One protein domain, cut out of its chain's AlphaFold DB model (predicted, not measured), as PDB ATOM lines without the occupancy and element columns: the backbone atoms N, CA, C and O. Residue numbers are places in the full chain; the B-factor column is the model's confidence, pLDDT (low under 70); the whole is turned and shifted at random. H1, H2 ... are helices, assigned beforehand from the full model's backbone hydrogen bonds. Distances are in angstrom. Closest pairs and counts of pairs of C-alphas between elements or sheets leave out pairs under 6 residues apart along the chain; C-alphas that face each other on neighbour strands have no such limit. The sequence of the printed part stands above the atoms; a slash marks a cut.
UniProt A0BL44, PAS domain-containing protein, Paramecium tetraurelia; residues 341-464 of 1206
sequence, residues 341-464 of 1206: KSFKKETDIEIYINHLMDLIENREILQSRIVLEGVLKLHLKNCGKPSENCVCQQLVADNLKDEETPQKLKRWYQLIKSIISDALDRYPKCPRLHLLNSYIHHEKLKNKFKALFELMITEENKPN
ATOM      1  N   LYS A 341     129.871 203.521 159.195       81.00
ATOM      2  CA  LYS A 341     128.751 203.941 160.057       81.00
ATOM      3  C   LYS A 341     129.164 204.332 161.487       81.00
ATOM      4  O   LYS A 341     128.376 204.978 162.175       81.00
ATOM      5  N   SER A 342     130.374 203.981 161.933       85.31
ATOM      6  CA  SER A 342     130.887 204.241 163.289       85.31
ATOM      7  C   SER A 342     131.764 205.494 163.431       85.31
ATOM      8  O   SER A 342     131.985 205.939 164.561       85.31
ATOM      9  N   PHE A 343     132.215 206.120 162.332       87.12
ATOM     10  CA  PHE A 343     132.979 207.375 162.409       87.12
ATOM     11  C   PHE A 343     132.186 208.466 163.140       87.12
ATOM     12  O   PHE A 343     130.961 208.526 163.058       87.12
ATOM     13  N   LYS A 344     132.867 209.342 163.887       85.38
ATOM     14  CA  LYS A 344     132.220 210.442 164.634       85.38
ATOM     15  C   LYS A 344     132.323 211.802 163.943       85.38
ATOM     16  O   LYS A 344     131.667 212.737 164.392       85.38
ATOM     17  N   LYS A 345     133.131 211.905 162.885       86.50
ATOM     18  CA  LYS A 345     133.422 213.141 162.155       86.50
ATOM     19  C   LYS A 345     133.521 212.877 160.662       86.50
ATOM     20  O   LYS A 345     134.222 211.959 160.239       86.50
ATOM     21  N   GLU A 346     132.910 213.761 159.898       86.06
ATOM     22  CA  GLU A 346     133.046 213.917 158.454       86.06
ATOM     23  C   GLU A 346     134.516 214.006 157.998       86.06
ATOM     24  O   GLU A 346     134.892 213.351 157.029       86.06
ATOM     25  N   THR A 347     135.388 214.689 158.752       85.75
ATOM     26  CA  THR A 347     136.822 214.796 158.418       85.75
ATOM     27  C   THR A 347     137.563 213.457 158.446       85.75
ATOM     28  O   THR A 347     138.491 213.255 157.672       85.75
ATOM     29  N   ASP A 348     137.190 212.534 159.340       89.06
ATOM     30  CA  ASP A 348     137.830 211.212 159.406       89.06
ATOM     31  C   ASP A 348     137.347 210.303 158.255       89.06
ATOM     32  O   ASP A 348     138.121 209.482 157.760       89.06
ATOM     33  N   ILE A 349     136.113 210.507 157.769       89.75
ATOM     34  CA  ILE A 349     135.554 209.837 156.581       89.75
ATOM     35  C   ILE A 349     136.249 210.338 155.305       89.75
ATOM     36  O   ILE A 349     136.658 209.540 154.467       89.75
ATOM     37  N   GLU A 350     136.450 211.650 155.174       89.12
ATOM     38  CA  GLU A 350     137.206 212.256 154.070       89.12
ATOM     39  C   GLU A 350     138.646 211.717 154.004       89.12
ATOM     40  O   GLU A 350     139.126 211.356 152.930       89.12
ATOM     41  N   ILE A 351     139.334 211.593 155.144       88.38
ATOM     42  CA  ILE A 351     140.687 211.012 155.203       88.38
ATOM     43  C   ILE A 351     140.670 209.521 154.827       88.38
ATOM     44  O   ILE A 351     141.553 209.074 154.094       88.38
ATOM     45  N   TYR A 352     139.664 208.764 155.279       91.44
ATOM     46  CA  TYR A 352     139.468 207.361 154.894       91.44
ATOM     47  C   TYR A 352     139.290 207.212 153.372       91.44
ATOM     48  O   TYR A 352     139.970 206.390 152.761       91.44
ATOM     49  N   ILE A 353     138.430 208.024 152.745       91.62
ATOM     50  CA  ILE A 353     138.168 207.963 151.296       91.62
ATOM     51  C   ILE A 353     139.417 208.339 150.498       91.62
ATOM     52  O   ILE A 353     139.784 207.615 149.577       91.62
ATOM     53  N   ASN A 354     140.101 209.426 150.866       89.75
ATOM     54  CA  ASN A 354     141.314 209.858 150.167       89.75
ATOM     55  C   ASN A 354     142.437 208.812 150.261       89.75
ATOM     56  O   ASN A 354     143.132 208.570 149.277       89.75
ATOM     57  N   HIS A 355     142.588 208.135 151.405       88.94
ATOM     58  CA  HIS A 355     143.539 207.027 151.521       88.94
ATOM     59  C   HIS A 355     143.096 205.786 150.724       88.94
ATOM     60  O   HIS A 355     143.936 205.099 150.150       88.94
ATOM     61  N   LEU A 356     141.790 205.514 150.633       90.19
ATOM     62  CA  LEU A 356     141.257 204.421 149.817       90.19
ATOM     63  C   LEU A 356     141.466 204.667 148.311       90.19
ATOM     64  O   LEU A 356     141.864 203.743 147.608       90.19
ATOM     65  N   MET A 357     141.270 205.902 147.830       90.62
ATOM     66  CA  MET A 357     141.608 206.313 146.457       90.62
ATOM     67  C   MET A 357     143.096 206.091 146.162       90.62
ATOM     68  O   MET A 357     143.442 205.425 145.194       90.62
ATOM     69  N   ASP A 358     143.966 206.570 147.048       87.56
ATOM     70  CA  ASP A 358     145.418 206.392 146.969       87.56
ATOM     71  C   ASP A 358     145.847 204.909 146.923       87.56
ATOM     72  O   ASP A 358     146.736 204.537 146.155       87.56
ATOM     73  N   LEU A 359     145.193 204.034 147.692       88.62
ATOM     74  CA  LEU A 359     145.429 202.586 147.641       88.62
ATOM     75  C   LEU A 359     144.957 201.958 146.317       88.62
ATOM     76  O   LEU A 359     145.605 201.031 145.834       88.62
ATOM     77  N   ILE A 360     143.860 202.457 145.734       88.94
ATOM     78  CA  ILE A 360     143.325 202.030 144.427       88.94
ATOM     79  C   ILE A 360     144.239 202.476 143.278       88.94
ATOM     80  O   ILE A 360     144.453 201.706 142.348       88.94
ATOM     81  N   GLU A 361     144.813 203.677 143.344       86.62
ATOM     82  CA  GLU A 361     145.762 204.169 142.333       86.62
ATOM     83  C   GLU A 361     147.122 203.463 142.411       86.62
ATOM     84  O   GLU A 361     147.756 203.233 141.388       86.62
ATOM     85  N   ASN A 362     147.549 203.048 143.607       85.31
ATOM     86  CA  ASN A 362     148.790 202.298 143.823       85.31
ATOM     87  C   ASN A 362     148.550 200.773 143.927       85.31
ATOM     88  O   ASN A 362     149.299 200.081 144.626       85.31
ATOM     89  N   ARG A 363     147.498 200.243 143.284       80.31
ATOM     90  CA  ARG A 363     147.028 198.846 143.427       80.31
ATOM     91  C   ARG A 363     147.986 197.791 142.864       80.31
ATOM     92  O   ARG A 363     147.988 196.666 143.366       80.31
ATOM     93  N   GLU A 364     148.838 198.155 141.906       79.00
ATOM     94  CA  GLU A 364     149.935 197.304 141.416       79.00
ATOM     95  C   GLU A 364     150.895 196.893 142.550       79.00
ATOM     96  O   GLU A 364     151.462 195.797 142.542       79.00
ATOM     97  N   ILE A 365     151.050 197.743 143.573       82.94
ATOM     98  CA  ILE A 365     151.895 197.460 144.733       82.94
ATOM     99  C   ILE A 365     151.193 196.437 145.636       82.94
ATOM    100  O   ILE A 365     150.135 196.700 146.212       82.94
ATOM    101  N   LEU A 366     151.841 195.283 145.833       78.81
ATOM    102  CA  LEU A 366     151.333 194.156 146.628       78.81
ATOM    103  C   LEU A 366     150.805 194.566 148.018       78.81
ATOM    104  O   LEU A 366     149.762 194.077 148.448       78.81
ATOM    105  N   GLN A 367     151.484 195.492 148.702       81.19
ATOM    106  CA  GLN A 367     151.045 196.004 150.006       81.19
ATOM    107  C   GLN A 367     149.702 196.749 149.919       81.19
ATOM    108  O   GLN A 367     148.805 196.467 150.714       81.19
ATOM    109  N   SER A 368     149.529 197.645 148.938       83.69
ATOM    110  CA  SER A 368     148.263 198.356 148.705       83.69
ATOM    111  C   SER A 368     147.128 197.370 148.447       83.69
ATOM    112  O   SER A 368     146.069 197.453 149.066       83.69
ATOM    113  N   ARG A 369     147.381 196.384 147.580       82.75
ATOM    114  CA  ARG A 369     146.433 195.333 147.199       82.75
ATOM    115  C   ARG A 369     145.954 194.490 148.384       82.75
ATOM    116  O   ARG A 369     144.752 194.258 148.498       82.75
ATOM    117  N   ILE A 370     146.853 194.075 149.279       83.19
ATOM    118  CA  ILE A 370     146.493 193.330 150.501       83.19
ATOM    119  C   ILE A 370     145.595 194.184 151.412       83.19
ATOM    120  O   ILE A 370     144.590 193.696 151.933       83.19
ATOM    121  N   VAL A 371     145.912 195.473 151.574       86.00
ATOM    122  CA  VAL A 371     145.099 196.391 152.388       86.00
ATOM    123  C   VAL A 371     143.718 196.627 151.759       86.00
ATOM    124  O   VAL A 371     142.719 196.585 152.479       86.00
ATOM    125  N   LEU A 372     143.631 196.793 150.434       86.81
ATOM    126  CA  LEU A 372     142.356 196.888 149.710       86.81
ATOM    127  C   LEU A 372     141.481 195.649 149.898       86.81
ATOM    128  O   LEU A 372     140.281 195.783 150.125       86.81
ATOM    129  N   GLU A 373     142.062 194.452 149.833       82.50
ATOM    130  CA  GLU A 373     141.325 193.202 150.032       82.50
ATOM    131  C   GLU A 373     140.777 193.093 151.468       82.50
ATOM    132  O   GLU A 373     139.624 192.704 151.670       82.50
ATOM    133  N   GLY A 374     141.561 193.521 152.464       83.12
ATOM    134  CA  GLY A 374     141.116 193.631 153.856       83.12
ATOM    135  C   GLY A 374     139.962 194.625 154.043       83.12
ATOM    136  O   GLY A 374     138.973 194.300 154.702       83.12
ATOM    137  N   VAL A 375     140.045 195.807 153.423       85.56
ATOM    138  CA  VAL A 375     138.975 196.825 153.446       85.56
ATOM    139  C   VAL A 375     137.714 196.327 152.731       85.56
ATOM    140  O   VAL A 375     136.609 196.509 153.244       85.56
ATOM    141  N   LEU A 376     137.855 195.645 151.591       85.88
ATOM    142  CA  LEU A 376     136.744 195.057 150.840       85.88
ATOM    143  C   LEU A 376     136.022 193.975 151.659       85.88
ATOM    144  O   LEU A 376     134.796 194.011 151.775       85.88
ATOM    145  N   LYS A 377     136.771 193.066 152.300       83.06
ATOM    146  CA  LYS A 377     136.231 192.039 153.210       83.06
ATOM    147  C   LYS A 377     135.553 192.659 154.444       83.06
ATOM    148  O   LYS A 377     134.480 192.203 154.845       83.06
ATOM    149  N   LEU A 378     136.119 193.730 155.012       81.88
ATOM    150  CA  LEU A 378     135.511 194.473 156.123       81.88
ATOM    151  C   LEU A 378     134.212 195.182 155.708       81.88
ATOM    152  O   LEU A 378     133.235 195.142 156.457       81.88
ATOM    153  N   HIS A 379     134.171 195.804 154.526       81.94
ATOM    154  CA  HIS A 379     132.956 196.423 153.997       81.94
ATOM    155  C   HIS A 379     131.880 195.365 153.719       81.94
ATOM    156  O   HIS A 379     130.755 195.524 154.186       81.94
ATOM    157  N   LEU A 380     132.229 194.253 153.059       80.81
ATOM    158  CA  LEU A 380     131.308 193.148 152.767       80.81
ATOM    159  C   LEU A 380     130.624 192.613 154.037       80.81
ATOM    160  O   LEU A 380     129.404 192.486 154.054       80.81
ATOM    161  N   LYS A 381     131.381 192.388 155.123       81.38
ATOM    162  CA  LYS A 381     130.839 191.934 156.421       81.38
ATOM    163  C   LYS A 381     129.808 192.898 157.038       81.38
ATOM    164  O   LYS A 381     128.995 192.476 157.853       81.38
ATOM    165  N   ASN A 382     129.851 194.180 156.673       75.62
ATOM    166  CA  ASN A 382     128.962 195.229 157.183       75.62
ATOM    167  C   ASN A 382     127.961 195.741 156.124       75.62
ATOM    168  O   ASN A 382     127.235 196.707 156.382       75.62
ATOM    169  N   CYS A 383     127.925 195.134 154.934       76.12
ATOM    170  CA  CYS A 383     127.077 195.574 153.833       76.12
ATOM    171  C   CYS A 383     125.661 194.998 153.973       76.12
ATOM    172  O   CYS A 383     125.473 193.787 154.019       76.12
ATOM    173  N   GLY A 384     124.658 195.878 154.014       67.69
ATOM    174  CA  GLY A 384     123.238 195.508 154.070       67.69
ATOM    175  C   GLY A 384     122.521 195.540 152.716       67.69
ATOM    176  O   GLY A 384     121.295 195.584 152.693       67.69
ATOM    177  N   LYS A 385     123.258 195.607 151.599       71.69
ATOM    178  CA  LYS A 385     122.695 195.711 150.241       71.69
ATOM    179  C   LYS A 385     122.550 194.300 149.637       71.69
ATOM    180  O   LYS A 385     123.435 193.474 149.871       71.69
ATOM    181  N   PRO A 386     121.462 193.998 148.900       66.25
ATOM    182  CA  PRO A 386     121.205 192.655 148.375       66.25
ATOM    183  C   PRO A 386     122.309 192.187 147.416       66.25
ATOM    184  O   PRO A 386     122.929 192.990 146.715       66.25
ATOM    185  N   SER A 387     122.552 190.875 147.403       58.59
ATOM    186  CA  SER A 387     123.713 190.240 146.763       58.59
ATOM    187  C   SER A 387     123.832 190.529 145.270       58.59
ATOM    188  O   SER A 387     124.889 190.956 144.809       58.59
ATOM    189  N   GLU A 388     122.735 190.358 144.533       53.78
ATOM    190  CA  GLU A 388     122.703 190.344 143.062       53.78
ATOM    191  C   GLU A 388     123.213 191.641 142.411       53.78
ATOM    192  O   GLU A 388     123.702 191.612 141.285       53.78
ATOM    193  N   ASN A 389     123.173 192.768 143.134       59.06
ATOM    194  CA  ASN A 389     123.606 194.080 142.640       59.06
ATOM    195  C   ASN A 389     124.702 194.758 143.493       59.06
ATOM    196  O   ASN A 389     125.009 195.932 143.268       59.06
ATOM    197  N   CYS A 390     125.335 194.072 144.457       75.19
ATOM    198  CA  CYS A 390     126.427 194.701 145.210       75.19
ATOM    199  C   CYS A 390     127.758 194.678 144.441       75.19
ATOM    200  O   CYS A 390     128.397 193.632 144.312       75.19
ATOM    201  N   VAL A 391     128.263 195.863 144.078       80.75
ATOM    202  CA  VAL A 391     129.647 196.074 143.591       80.75
ATOM    203  C   VAL A 391     130.677 195.423 144.531       80.75
ATOM    204  O   VAL A 391     131.687 194.888 144.083       80.75
ATOM    205  N   CYS A 392     130.387 195.398 145.837       81.06
ATOM    206  CA  CYS A 392     131.207 194.740 146.851       81.06
ATOM    207  C   CYS A 392     131.388 193.228 146.636       81.06
ATOM    208  O   CYS A 392     132.452 192.704 146.949       81.06
ATOM    209  N   GLN A 393     130.382 192.524 146.107       77.44
ATOM    210  CA  GLN A 393     130.461 191.083 145.837       77.44
ATOM    211  C   GLN A 393     131.090 190.819 144.464       77.44
ATOM    212  O   GLN A 393     131.917 189.921 144.333       77.44
ATOM    213  N   GLN A 394     130.801 191.670 143.474       78.88
ATOM    214  CA  GLN A 394     131.439 191.620 142.153       78.88
ATOM    215  C   GLN A 394     132.969 191.778 142.248       78.88
ATOM    216  O   GLN A 394     133.702 191.009 141.635       78.88
ATOM    217  N   LEU A 395     133.460 192.702 143.086       81.06
ATOM    218  CA  LEU A 395     134.896 192.893 143.346       81.06
ATOM    219  C   LEU A 395     135.567 191.747 144.130       81.06
ATOM    220  O   LEU A 395     136.793 191.676 144.145       81.06
ATOM    221  N   VAL A 396     134.798 190.873 144.790       77.12
ATOM    222  CA  VAL A 396     135.311 189.654 145.449       77.12
ATOM    223  C   VAL A 396     135.295 188.454 144.494       77.12
ATOM    224  O   VAL A 396     136.134 187.568 144.623       77.12
ATOM    225  N   ALA A 397     134.374 188.433 143.525       70.38
ATOM    226  CA  ALA A 397     134.331 187.428 142.461       70.38
ATOM    227  C   ALA A 397     135.376 187.675 141.353       70.38
ATOM    228  O   ALA A 397     135.848 186.721 140.736       70.38
ATOM    229  N   ASP A 398     135.763 188.934 141.109       68.56
ATOM    230  CA  ASP A 398     136.882 189.283 140.226       68.56
ATOM    231  C   ASP A 398     138.198 188.689 140.761       68.56
ATOM    232  O   ASP A 398     138.740 189.137 141.774       68.56
ATOM    233  N   ASN A 399     138.782 187.735 140.029       57.78
ATOM    234  CA  ASN A 399     140.130 187.263 140.323       57.78
ATOM    235  C   ASN A 399     141.121 188.426 140.149       57.78
ATOM    236  O   ASN A 399     141.396 188.909 139.050       57.78
ATOM    237  N   LEU A 400     141.687 188.897 141.261       55.91
ATOM    238  CA  LEU A 400     142.531 190.096 141.266       55.91
ATOM    239  C   LEU A 400     143.891 189.879 140.561       55.91
ATOM    240  O   LEU A 400     144.712 190.792 140.553       55.91
ATOM    241  N   LYS A 401     144.190 188.670 140.055       51.50
ATOM    242  CA  LYS A 401     145.466 188.294 139.411       51.50
ATOM    243  C   LYS A 401     145.525 188.585 137.903       51.50
ATOM    244  O   LYS A 401     146.635 188.698 137.400       51.50
ATOM    245  N   ASP A 402     144.394 188.694 137.209       54.88
ATOM    246  CA  ASP A 402     144.379 189.014 135.773       54.88
ATOM    247  C   ASP A 402     144.723 190.494 135.515       54.88
ATOM    248  O   ASP A 402     144.595 191.331 136.413       54.88
ATOM    249  N   GLU A 403     145.107 190.812 134.274       56.69
ATOM    250  CA  GLU A 403     145.503 192.155 133.824       56.69
ATOM    251  C   GLU A 403     144.497 193.259 134.221       56.69
ATOM    252  O   GLU A 403     143.271 193.069 134.226       56.69
ATOM    253  N   GLU A 404     145.021 194.440 134.565       62.72
ATOM    254  CA  GLU A 404     144.212 195.575 135.013       62.72
ATOM    255  C   GLU A 404     143.533 196.289 133.837       62.72
ATOM    256  O   GLU A 404     144.092 197.180 133.201       62.72
ATOM    257  N   THR A 405     142.277 195.935 133.564       68.75
ATOM    258  CA  THR A 405     141.459 196.683 132.602       68.75
ATOM    259  C   THR A 405     140.884 197.964 133.234       68.75
ATOM    260  O   THR A 405     140.476 197.951 134.403       68.75
ATOM    261  N   PRO A 406     140.715 199.064 132.470       70.06
ATOM    262  CA  PRO A 406     140.071 200.288 132.968       70.06
ATOM    263  C   PRO A 406     138.653 200.076 133.531       70.06
ATOM    264  O   PRO A 406     138.187 200.852 134.366       70.06
ATOM    265  N   GLN A 407     137.962 199.007 133.115       72.12
ATOM    266  CA  GLN A 407     136.665 198.613 133.671       72.12
ATOM    267  C   GLN A 407     136.782 198.063 135.103       72.12
ATOM    268  O   GLN A 407     135.972 198.442 135.952       72.12
ATOM    269  N   LYS A 408     137.801 197.240 135.408       75.44
ATOM    270  CA  LYS A 408     138.078 196.788 136.785       75.44
ATOM    271  C   LYS A 408     138.423 197.975 137.694       75.44
ATOM    272  O   LYS A 408     137.907 198.051 138.807       75.44
ATOM    273  N   LEU A 409     139.190 198.954 137.204       82.56
ATOM    274  CA  LEU A 409     139.464 200.193 137.947       82.56
ATOM    275  C   LEU A 409     138.181 201.011 138.212       82.56
ATOM    276  O   LEU A 409     137.959 201.465 139.336       82.56
ATOM    277  N   LYS A 410     137.277 201.137 137.225       84.88
ATOM    278  CA  LYS A 410     135.981 201.828 137.398       84.88
ATOM    279  C   LYS A 410     135.116 201.189 138.501       84.88
ATOM    280  O   LYS A 410     134.467 201.927 139.244       84.88
ATOM    281  N   ARG A 411     135.152 199.858 138.672       86.12
ATOM    282  CA  ARG A 411     134.445 199.150 139.765       86.12
ATOM    283  C   ARG A 411     134.932 199.568 141.159       86.12
ATOM    284  O   ARG A 411     134.113 199.751 142.058       86.12
ATOM    285  N   TRP A 412     136.231 199.809 141.347       88.50
ATOM    286  CA  TRP A 412     136.763 200.302 142.627       88.50
ATOM    287  C   TRP A 412     136.276 201.721 142.969       88.50
ATOM    288  O   TRP A 412     135.909 201.986 144.116       88.50
ATOM    289  N   TYR A 413     136.148 202.611 141.984       90.50
ATOM    290  CA  TYR A 413     135.527 203.926 142.203       90.50
ATOM    291  C   TYR A 413     134.002 203.849 142.409       90.50
ATOM    292  O   TYR A 413     133.444 204.660 143.148       90.50
ATOM    293  N   GLN A 414     133.317 202.843 141.854       88.38
ATOM    294  CA  GLN A 414     131.914 202.552 142.195       88.38
ATOM    295  C   GLN A 414     131.755 202.049 143.644       88.38
ATOM    296  O   GLN A 414     130.770 202.398 144.299       88.38
ATOM    297  N   LEU A 415     132.729 201.306 144.186       88.19
ATOM    298  CA  LEU A 415     132.766 200.978 145.618       88.19
ATOM    299  C   LEU A 415     132.934 202.245 146.470       88.19
ATOM    300  O   LEU A 415     132.185 202.420 147.431       88.19
ATOM    301  N   ILE A 416     133.832 203.167 146.093       91.00
ATOM    302  CA  ILE A 416     133.952 204.468 146.777       91.00
ATOM    303  C   ILE A 416     132.630 205.251 146.717       91.00
ATOM    304  O   ILE A 416     132.197 205.758 147.750       91.00
ATOM    305  N   LYS A 417     131.930 205.291 145.572       89.56
ATOM    306  CA  LYS A 417     130.591 205.909 145.471       89.56
ATOM    307  C   LYS A 417     129.608 205.304 146.487       89.56
ATOM    308  O   LYS A 417     128.887 206.045 147.151       89.56
ATOM    309  N   SER A 418     129.592 203.976 146.653       86.81
ATOM    310  CA  SER A 418     128.758 203.322 147.678       86.81
ATOM    311  C   SER A 418     129.155 203.746 149.096       86.81
ATOM    312  O   SER A 418     128.283 204.034 149.907       86.81
ATOM    313  N   ILE A 419     130.455 203.826 149.384       88.62
ATOM    314  CA  ILE A 419     130.998 204.250 150.686       88.62
ATOM    315  C   ILE A 419     130.647 205.714 151.001       88.62
ATOM    316  O   ILE A 419     130.326 206.031 152.145       88.62
ATOM    317  N   ILE A 420     130.668 206.595 149.995       90.81
ATOM    318  CA  ILE A 420     130.240 207.993 150.121       90.81
ATOM    319  C   ILE A 420     128.731 208.075 150.361       90.81
ATOM    320  O   ILE A 420     128.313 208.808 151.252       90.81
ATOM    321  N   SER A 421     127.919 207.288 149.647       88.31
ATOM    322  CA  SER A 421     126.472 207.196 149.901       88.31
ATOM    323  C   SER A 421     126.185 206.783 151.349       88.31
ATOM    324  O   SER A 421     125.473 207.493 152.052       88.31
ATOM    325  N   ASP A 422     126.829 205.714 151.832       86.69
ATOM    326  CA  ASP A 422     126.675 205.203 153.205       86.69
ATOM    327  C   ASP A 422     127.128 206.219 154.286       86.69
ATOM    328  O   ASP A 422     126.793 206.068 155.467       86.69
ATOM    329  N   ALA A 423     127.912 207.237 153.908       89.25
ATOM    330  CA  ALA A 423     128.313 208.354 154.764       89.25
ATOM    331  C   ALA A 423     127.368 209.565 154.650       89.25
ATOM    332  O   ALA A 423     127.048 210.184 155.669       89.25
ATOM    333  N   LEU A 424     126.894 209.885 153.442       90.19
ATOM    334  CA  LEU A 424     125.907 210.938 153.185       90.19
ATOM    335  C   LEU A 424     124.549 210.613 153.819       90.19
ATOM    336  O   LEU A 424     123.930 211.525 154.352       90.19
ATOM    337  N   ASP A 425     124.157 209.337 153.914       87.62
ATOM    338  CA  ASP A 425     122.990 208.882 154.698       87.62
ATOM    339  C   ASP A 425     122.999 209.416 156.147       87.62
ATOM    340  O   ASP A 425     121.951 209.616 156.763       87.62
ATOM    341  N   ARG A 426     124.195 209.647 156.710       87.25
ATOM    342  CA  ARG A 426     124.395 210.163 158.072       87.25
ATOM    343  C   ARG A 426     124.785 211.646 158.120       87.25
ATOM    344  O   ARG A 426     124.521 212.304 159.126       87.25
ATOM    345  N   TYR A 427     125.395 212.172 157.062       88.81
ATOM    346  CA  TYR A 427     125.841 213.564 156.949       88.81
ATOM    347  C   TYR A 427     125.283 214.252 155.674       88.81
ATOM    348  O   TYR A 427     126.063 214.818 154.906       88.81
ATOM    349  N   PRO A 428     123.948 214.275 155.448       87.25
ATOM    350  CA  PRO A 428     123.316 214.639 154.161       87.25
ATOM    351  C   PRO A 428     123.344 216.142 153.825       87.25
ATOM    352  O   PRO A 428     122.650 216.600 152.924       87.25
ATOM    353  N   LYS A 429     124.089 216.928 154.607       88.62
ATOM    354  CA  LYS A 429     124.263 218.379 154.462       88.62
ATOM    355  C   LYS A 429     125.729 218.794 154.597       88.62
ATOM    356  O   LYS A 429     126.017 219.896 155.047       88.62
ATOM    357  N   CYS A 430     126.667 217.888 154.315       90.06
ATOM    358  CA  CYS A 430     128.099 218.142 154.450       90.06
ATOM    359  C   CYS A 430     128.701 218.568 153.097       90.06
ATOM    360  O   CYS A 430     128.879 217.700 152.237       90.06
ATOM    361  N   PRO A 431     129.069 219.853 152.895       90.50
ATOM    362  CA  PRO A 431     129.591 220.328 151.611       90.50
ATOM    363  C   PRO A 431     130.830 219.546 151.155       90.50
ATOM    364  O   PRO A 431     130.921 219.128 150.006       90.50
ATOM    365  N   ARG A 432     131.741 219.249 152.090       89.06
ATOM    366  CA  ARG A 432     132.992 218.506 151.849       89.06
ATOM    367  C   ARG A 432     132.767 217.124 151.226       89.06
ATOM    368  O   ARG A 432     133.514 216.731 150.334       89.06
ATOM    369  N   LEU A 433     131.741 216.391 151.672       92.31
ATOM    370  CA  LEU A 433     131.440 215.055 151.147       92.31
ATOM    371  C   LEU A 433     130.789 215.120 149.758       92.31
ATOM    372  O   LEU A 433     131.134 214.302 148.910       92.31
ATOM    373  N   HIS A 434     129.925 216.106 149.491       93.44
ATOM    374  CA  HIS A 434     129.358 216.319 148.154       93.44
ATOM    375  C   HIS A 434     130.407 216.820 147.144       93.44
ATOM    376  O   HIS A 434     130.452 216.313 146.024       93.44
ATOM    377  N   LEU A 435     131.324 217.713 147.539       93.75
ATOM    378  CA  LEU A 435     132.479 218.099 146.713       93.75
ATOM    379  C   LEU A 435     133.347 216.887 146.352       93.75
ATOM    380  O   LEU A 435     133.633 216.661 145.178       93.75
ATOM    381  N   LEU A 436     133.706 216.060 147.338       93.00
ATOM    382  CA  LEU A 436     134.488 214.843 147.106       93.00
ATOM    383  C   LEU A 436     133.758 213.853 146.180       93.00
ATOM    384  O   LEU A 436     134.376 213.277 145.283       93.00
ATOM    385  N   ASN A 437     132.439 213.704 146.347       93.81
ATOM    386  CA  ASN A 437     131.593 212.908 145.457       93.81
ATOM    387  C   ASN A 437     131.609 213.461 144.020       93.81
ATOM    388  O   ASN A 437     131.754 212.691 143.070       93.81
ATOM    389  N   SER A 438     131.527 214.788 143.864       94.19
ATOM    390  CA  SER A 438     131.597 215.483 142.574       94.19
ATOM    391  C   SER A 438     132.921 215.227 141.851       94.19
ATOM    392  O   SER A 438     132.902 214.779 140.705       94.19
ATOM    393  N   TYR A 439     134.066 215.406 142.523       94.44
ATOM    394  CA  TYR A 439     135.391 215.188 141.923       94.44
ATOM    395  C   TYR A 439     135.573 213.746 141.419       94.44
ATOM    396  O   TYR A 439     136.059 213.518 140.309       94.44
ATOM    397  N   ILE A 440     135.118 212.759 142.199       92.94
ATOM    398  CA  ILE A 440     135.157 211.339 141.814       92.94
ATOM    399  C   ILE A 440     134.200 211.060 140.646       92.94
ATOM    400  O   ILE A 440     134.546 210.306 139.728       92.94
ATOM    401  N   HIS A 441     133.018 211.684 140.638       92.00
ATOM    402  CA  HIS A 441     132.068 211.575 139.534       92.00
ATOM    403  C   HIS A 441     132.603 212.184 138.228       92.00
ATOM    404  O   HIS A 441     132.479 211.542 137.182       92.00
ATOM    405  N   HIS A 442     133.241 213.357 138.290       92.19
ATOM    406  CA  HIS A 442     133.831 214.047 137.140       92.19
ATOM    407  C   HIS A 442     135.029 213.278 136.577       92.19
ATOM    408  O   HIS A 442     134.962 212.794 135.449       92.19
ATOM    409  N   GLU A 443     136.101 213.109 137.354       89.69
ATOM    410  CA  GLU A 443     137.379 212.629 136.809       89.69
ATOM    411  C   GLU A 443     137.463 211.102 136.693       89.69
ATOM    412  O   GLU A 443     137.923 210.573 135.677       89.69
ATOM    413  N   LYS A 444     137.027 210.373 137.730       89.25
ATOM    414  CA  LYS A 444     137.256 208.919 137.837       89.25
ATOM    415  C   LYS A 444     136.125 208.103 137.210       89.25
ATOM    416  O   LYS A 444     136.378 207.077 136.581       89.25
ATOM    417  N   LEU A 445     134.875 208.555 137.351       89.00
ATOM    418  CA  LEU A 445     133.698 207.883 136.779       89.00
ATOM    419  C   LEU A 445     133.250 208.451 135.419       89.00
ATOM    420  O   LEU A 445     132.504 207.759 134.717       89.00
ATOM    421  N   LYS A 446     133.730 209.647 135.036       87.75
ATOM    422  CA  LYS A 446     133.415 210.377 133.788       87.75
ATOM    423  C   LYS A 446     131.929 210.711 133.592       87.75
ATOM    424  O   LYS A 446     131.429 210.729 132.471       87.75
ATOM    425  N   ASN A 447     131.223 210.988 134.686       88.56
ATOM    426  CA  ASN A 447     129.805 211.345 134.708       88.56
ATOM    427  C   ASN A 447     129.658 212.814 135.139       88.56
ATOM    428  O   ASN A 447     129.639 213.144 136.328       88.56
ATOM    429  N   LYS A 448     129.593 213.695 134.135       88.25
ATOM    430  CA  LYS A 448     129.584 215.157 134.302       88.25
ATOM    431  C   LYS A 448     128.292 215.671 134.930       88.25
ATOM    432  O   LYS A 448     128.342 216.535 135.800       88.25
ATOM    433  N   PHE A 449     127.147 215.109 134.542       86.19
ATOM    434  CA  PHE A 449     125.850 215.526 135.075       86.19
ATOM    435  C   PHE A 449     125.753 215.252 136.575       86.19
ATOM    436  O   PHE A 449     125.449 216.168 137.336       86.19
ATOM    437  N   LYS A 450     126.118 214.048 137.040       86.94
ATOM    438  CA  LYS A 450     126.115 213.740 138.475       86.94
ATOM    439  C   LYS A 450     127.130 214.578 139.254       86.94
ATOM    440  O   LYS A 450     126.804 215.002 140.356       86.94
ATOM    441  N   ALA A 451     128.288 214.903 138.677       91.19
ATOM    442  CA  ALA A 451     129.211 215.861 139.288       91.19
ATOM    443  C   ALA A 451     128.564 217.248 139.480       91.19
ATOM    444  O   ALA A 451     128.603 217.778 140.593       91.19
ATOM    445  N   LEU A 452     127.900 217.796 138.452       89.19
ATOM    446  CA  LEU A 452     127.154 219.059 138.549       89.19
ATOM    447  C   LEU A 452     126.030 218.996 139.599       89.19
ATOM    448  O   LEU A 452     125.901 219.932 140.384       89.19
ATOM    449  N   PHE A 453     125.273 217.895 139.693       87.44
ATOM    450  CA  PHE A 453     124.251 217.740 140.740       87.44
ATOM    451  C   PHE A 453     124.830 217.779 142.153       87.44
ATOM    452  O   PHE A 453     124.275 218.460 143.012       87.44
ATOM    453  N   GLU A 454     125.948 217.097 142.405       90.06
ATOM    454  CA  GLU A 454     126.599 217.163 143.715       90.06
ATOM    455  C   GLU A 454     127.121 218.584 144.014       90.06
ATOM    456  O   GLU A 454     127.003 219.037 145.150       90.06
ATOM    457  N   LEU A 455     127.602 219.339 143.013       91.31
ATOM    458  CA  LEU A 455     127.965 220.757 143.191       91.31
ATOM    459  C   LEU A 455     126.752 221.638 143.530       91.31
ATOM    460  O   LEU A 455     126.850 222.486 144.413       91.31
ATOM    461  N   MET A 456     125.600 221.422 142.888       87.50
ATOM    462  CA  MET A 456     124.359 222.149 143.200       87.50
ATOM    463  C   MET A 456     123.837 221.826 144.608       87.50
ATOM    464  O   MET A 456     123.460 222.724 145.354       87.50
ATOM    465  N   ILE A 457     123.886 220.554 145.017       87.62
ATOM    466  CA  ILE A 457     123.542 220.140 146.387       87.62
ATOM    467  C   ILE A 457     124.544 220.726 147.400       87.62
ATOM    468  O   ILE A 457     124.164 221.074 148.518       87.62
ATOM    469  N   THR A 458     125.818 220.885 147.024       90.19
ATOM    470  CA  THR A 458     126.824 221.566 147.858       90.19
ATOM    471  C   THR A 458     126.455 223.039 148.073       90.19
ATOM    472  O   THR A 458     126.508 223.517 149.202       90.19
ATOM    473  N   GLU A 459     126.047 223.735 147.010       88.38
ATOM    474  CA  GLU A 459     125.700 225.165 146.985       88.38
ATOM    475  C   GLU A 459     124.538 225.518 147.931       88.38
ATOM    476  O   GLU A 459     124.629 226.476 148.700       88.38
ATOM    477  N   GLU A 460     123.491 224.690 147.974       86.31
ATOM    478  CA  GLU A 460     122.351 224.877 148.888       86.31
ATOM    479  C   GLU A 460     122.696 224.624 150.370       86.31
ATOM    480  O   GLU A 460     122.012 225.117 151.273       86.31
ATOM    481  N   ASN A 461     123.773 223.884 150.654       87.75
ATOM    482  CA  ASN A 461     124.143 223.438 152.002       87.75
ATOM    483  C   ASN A 461     125.074 224.404 152.767       87.75
ATOM    484  O   ASN A 461     125.754 223.992 153.708       87.75
ATOM    485  N   LYS A 462     125.056 225.699 152.419       85.94
ATOM    486  CA  LYS A 462     125.863 226.770 153.047       85.94
ATOM    487  C   LYS A 462     127.376 226.462 153.052       85.94
ATOM    488  O   LYS A 462     127.969 226.341 154.130       85.94
ATOM    489  N   PRO A 463     127.999 226.338 151.866       88.75
ATOM    490  CA  PRO A 463     129.447 226.183 151.740       88.75
ATOM    491  C   PRO A 463     130.194 227.372 152.367       88.75
ATOM    492  O   PRO A 463     129.665 228.479 152.461       88.75
ATOM    493  N   ASN A 464     131.443 227.162 152.786       89.25
ATOM    494  CA  ASN A 464     132.337 228.270 153.141       89.25
ATOM    495  C   ASN A 464     133.022 228.869 151.896       89.25
ATOM    496  O   ASN A 464     133.021 228.250 150.841       89.25
TER     497      ASN A 464
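What this domain is: This is residues 341 to 464 of the 1206 residues of the protein "PAS domain-containing protein" of Paramecium tetraurelia (UniProt A0BL44). Three helices side by side, H1, H4 and H5, make an up-and-down bundle, each running against the one before; H6 folds back along H5, while H2 and H3 cross the bundle's other side. Residues 384 to 389 stick out. The 124 residues have six named helices, H1 to H6, and no named strand: all helix, compact, radius of gyration of the C-alphas 14.8 A, spans 45 by 30 by 29 A.

How they stand to each other: H4, residues 406 to 424, touches H1, residues 346 to 361, at a shallow tilt of 7 degrees, opposite ways; closest C-alphas Ile 360 and Trp 412, 7.0 A. H4 and H5, residues 431 to 444, form a hairpin; closest C-alphas Tyr 413 and Lys 444, 6.9 A. H5 and H6, residues 448 to 460, form another; closest C-alphas Ser 438 and Ala 451, 4.1 A. H3, residues 391 to 397, touches H4 at residues 411 to 415 alone, a hairpin at 43 degrees; closest C-alphas Val 391 and Leu 415, 6.2 A. H2, residues 366 to 381, touches H1 at residues 356 to 360 alone, at a steep tilt of 50 degrees; closest C-alphas Leu 359 and Ser 368, 5.2 A. Every O i to N i+4 pair is within hydrogen-bond range in H1, H2, H5 and H6; in H3 2 of 3, in H4 14 of 15.

Where its parts are: H4 spans 26.9 A, H2 22.8 A and H1 22.7 A from first to last C-alpha. C-alpha 346 begins H1 at (133.046, 213.917, 158.454); C-alpha 460 ends H6 at (122.351, 224.877, 148.888).

The domain as a whole: The farthest C-alphas, Asp 402 and Lys 462, are 45.5 A apart. The printed part has no cut and no long link; pLDDT is under 70 at residues 384, 386 to 389 and 398 to 405.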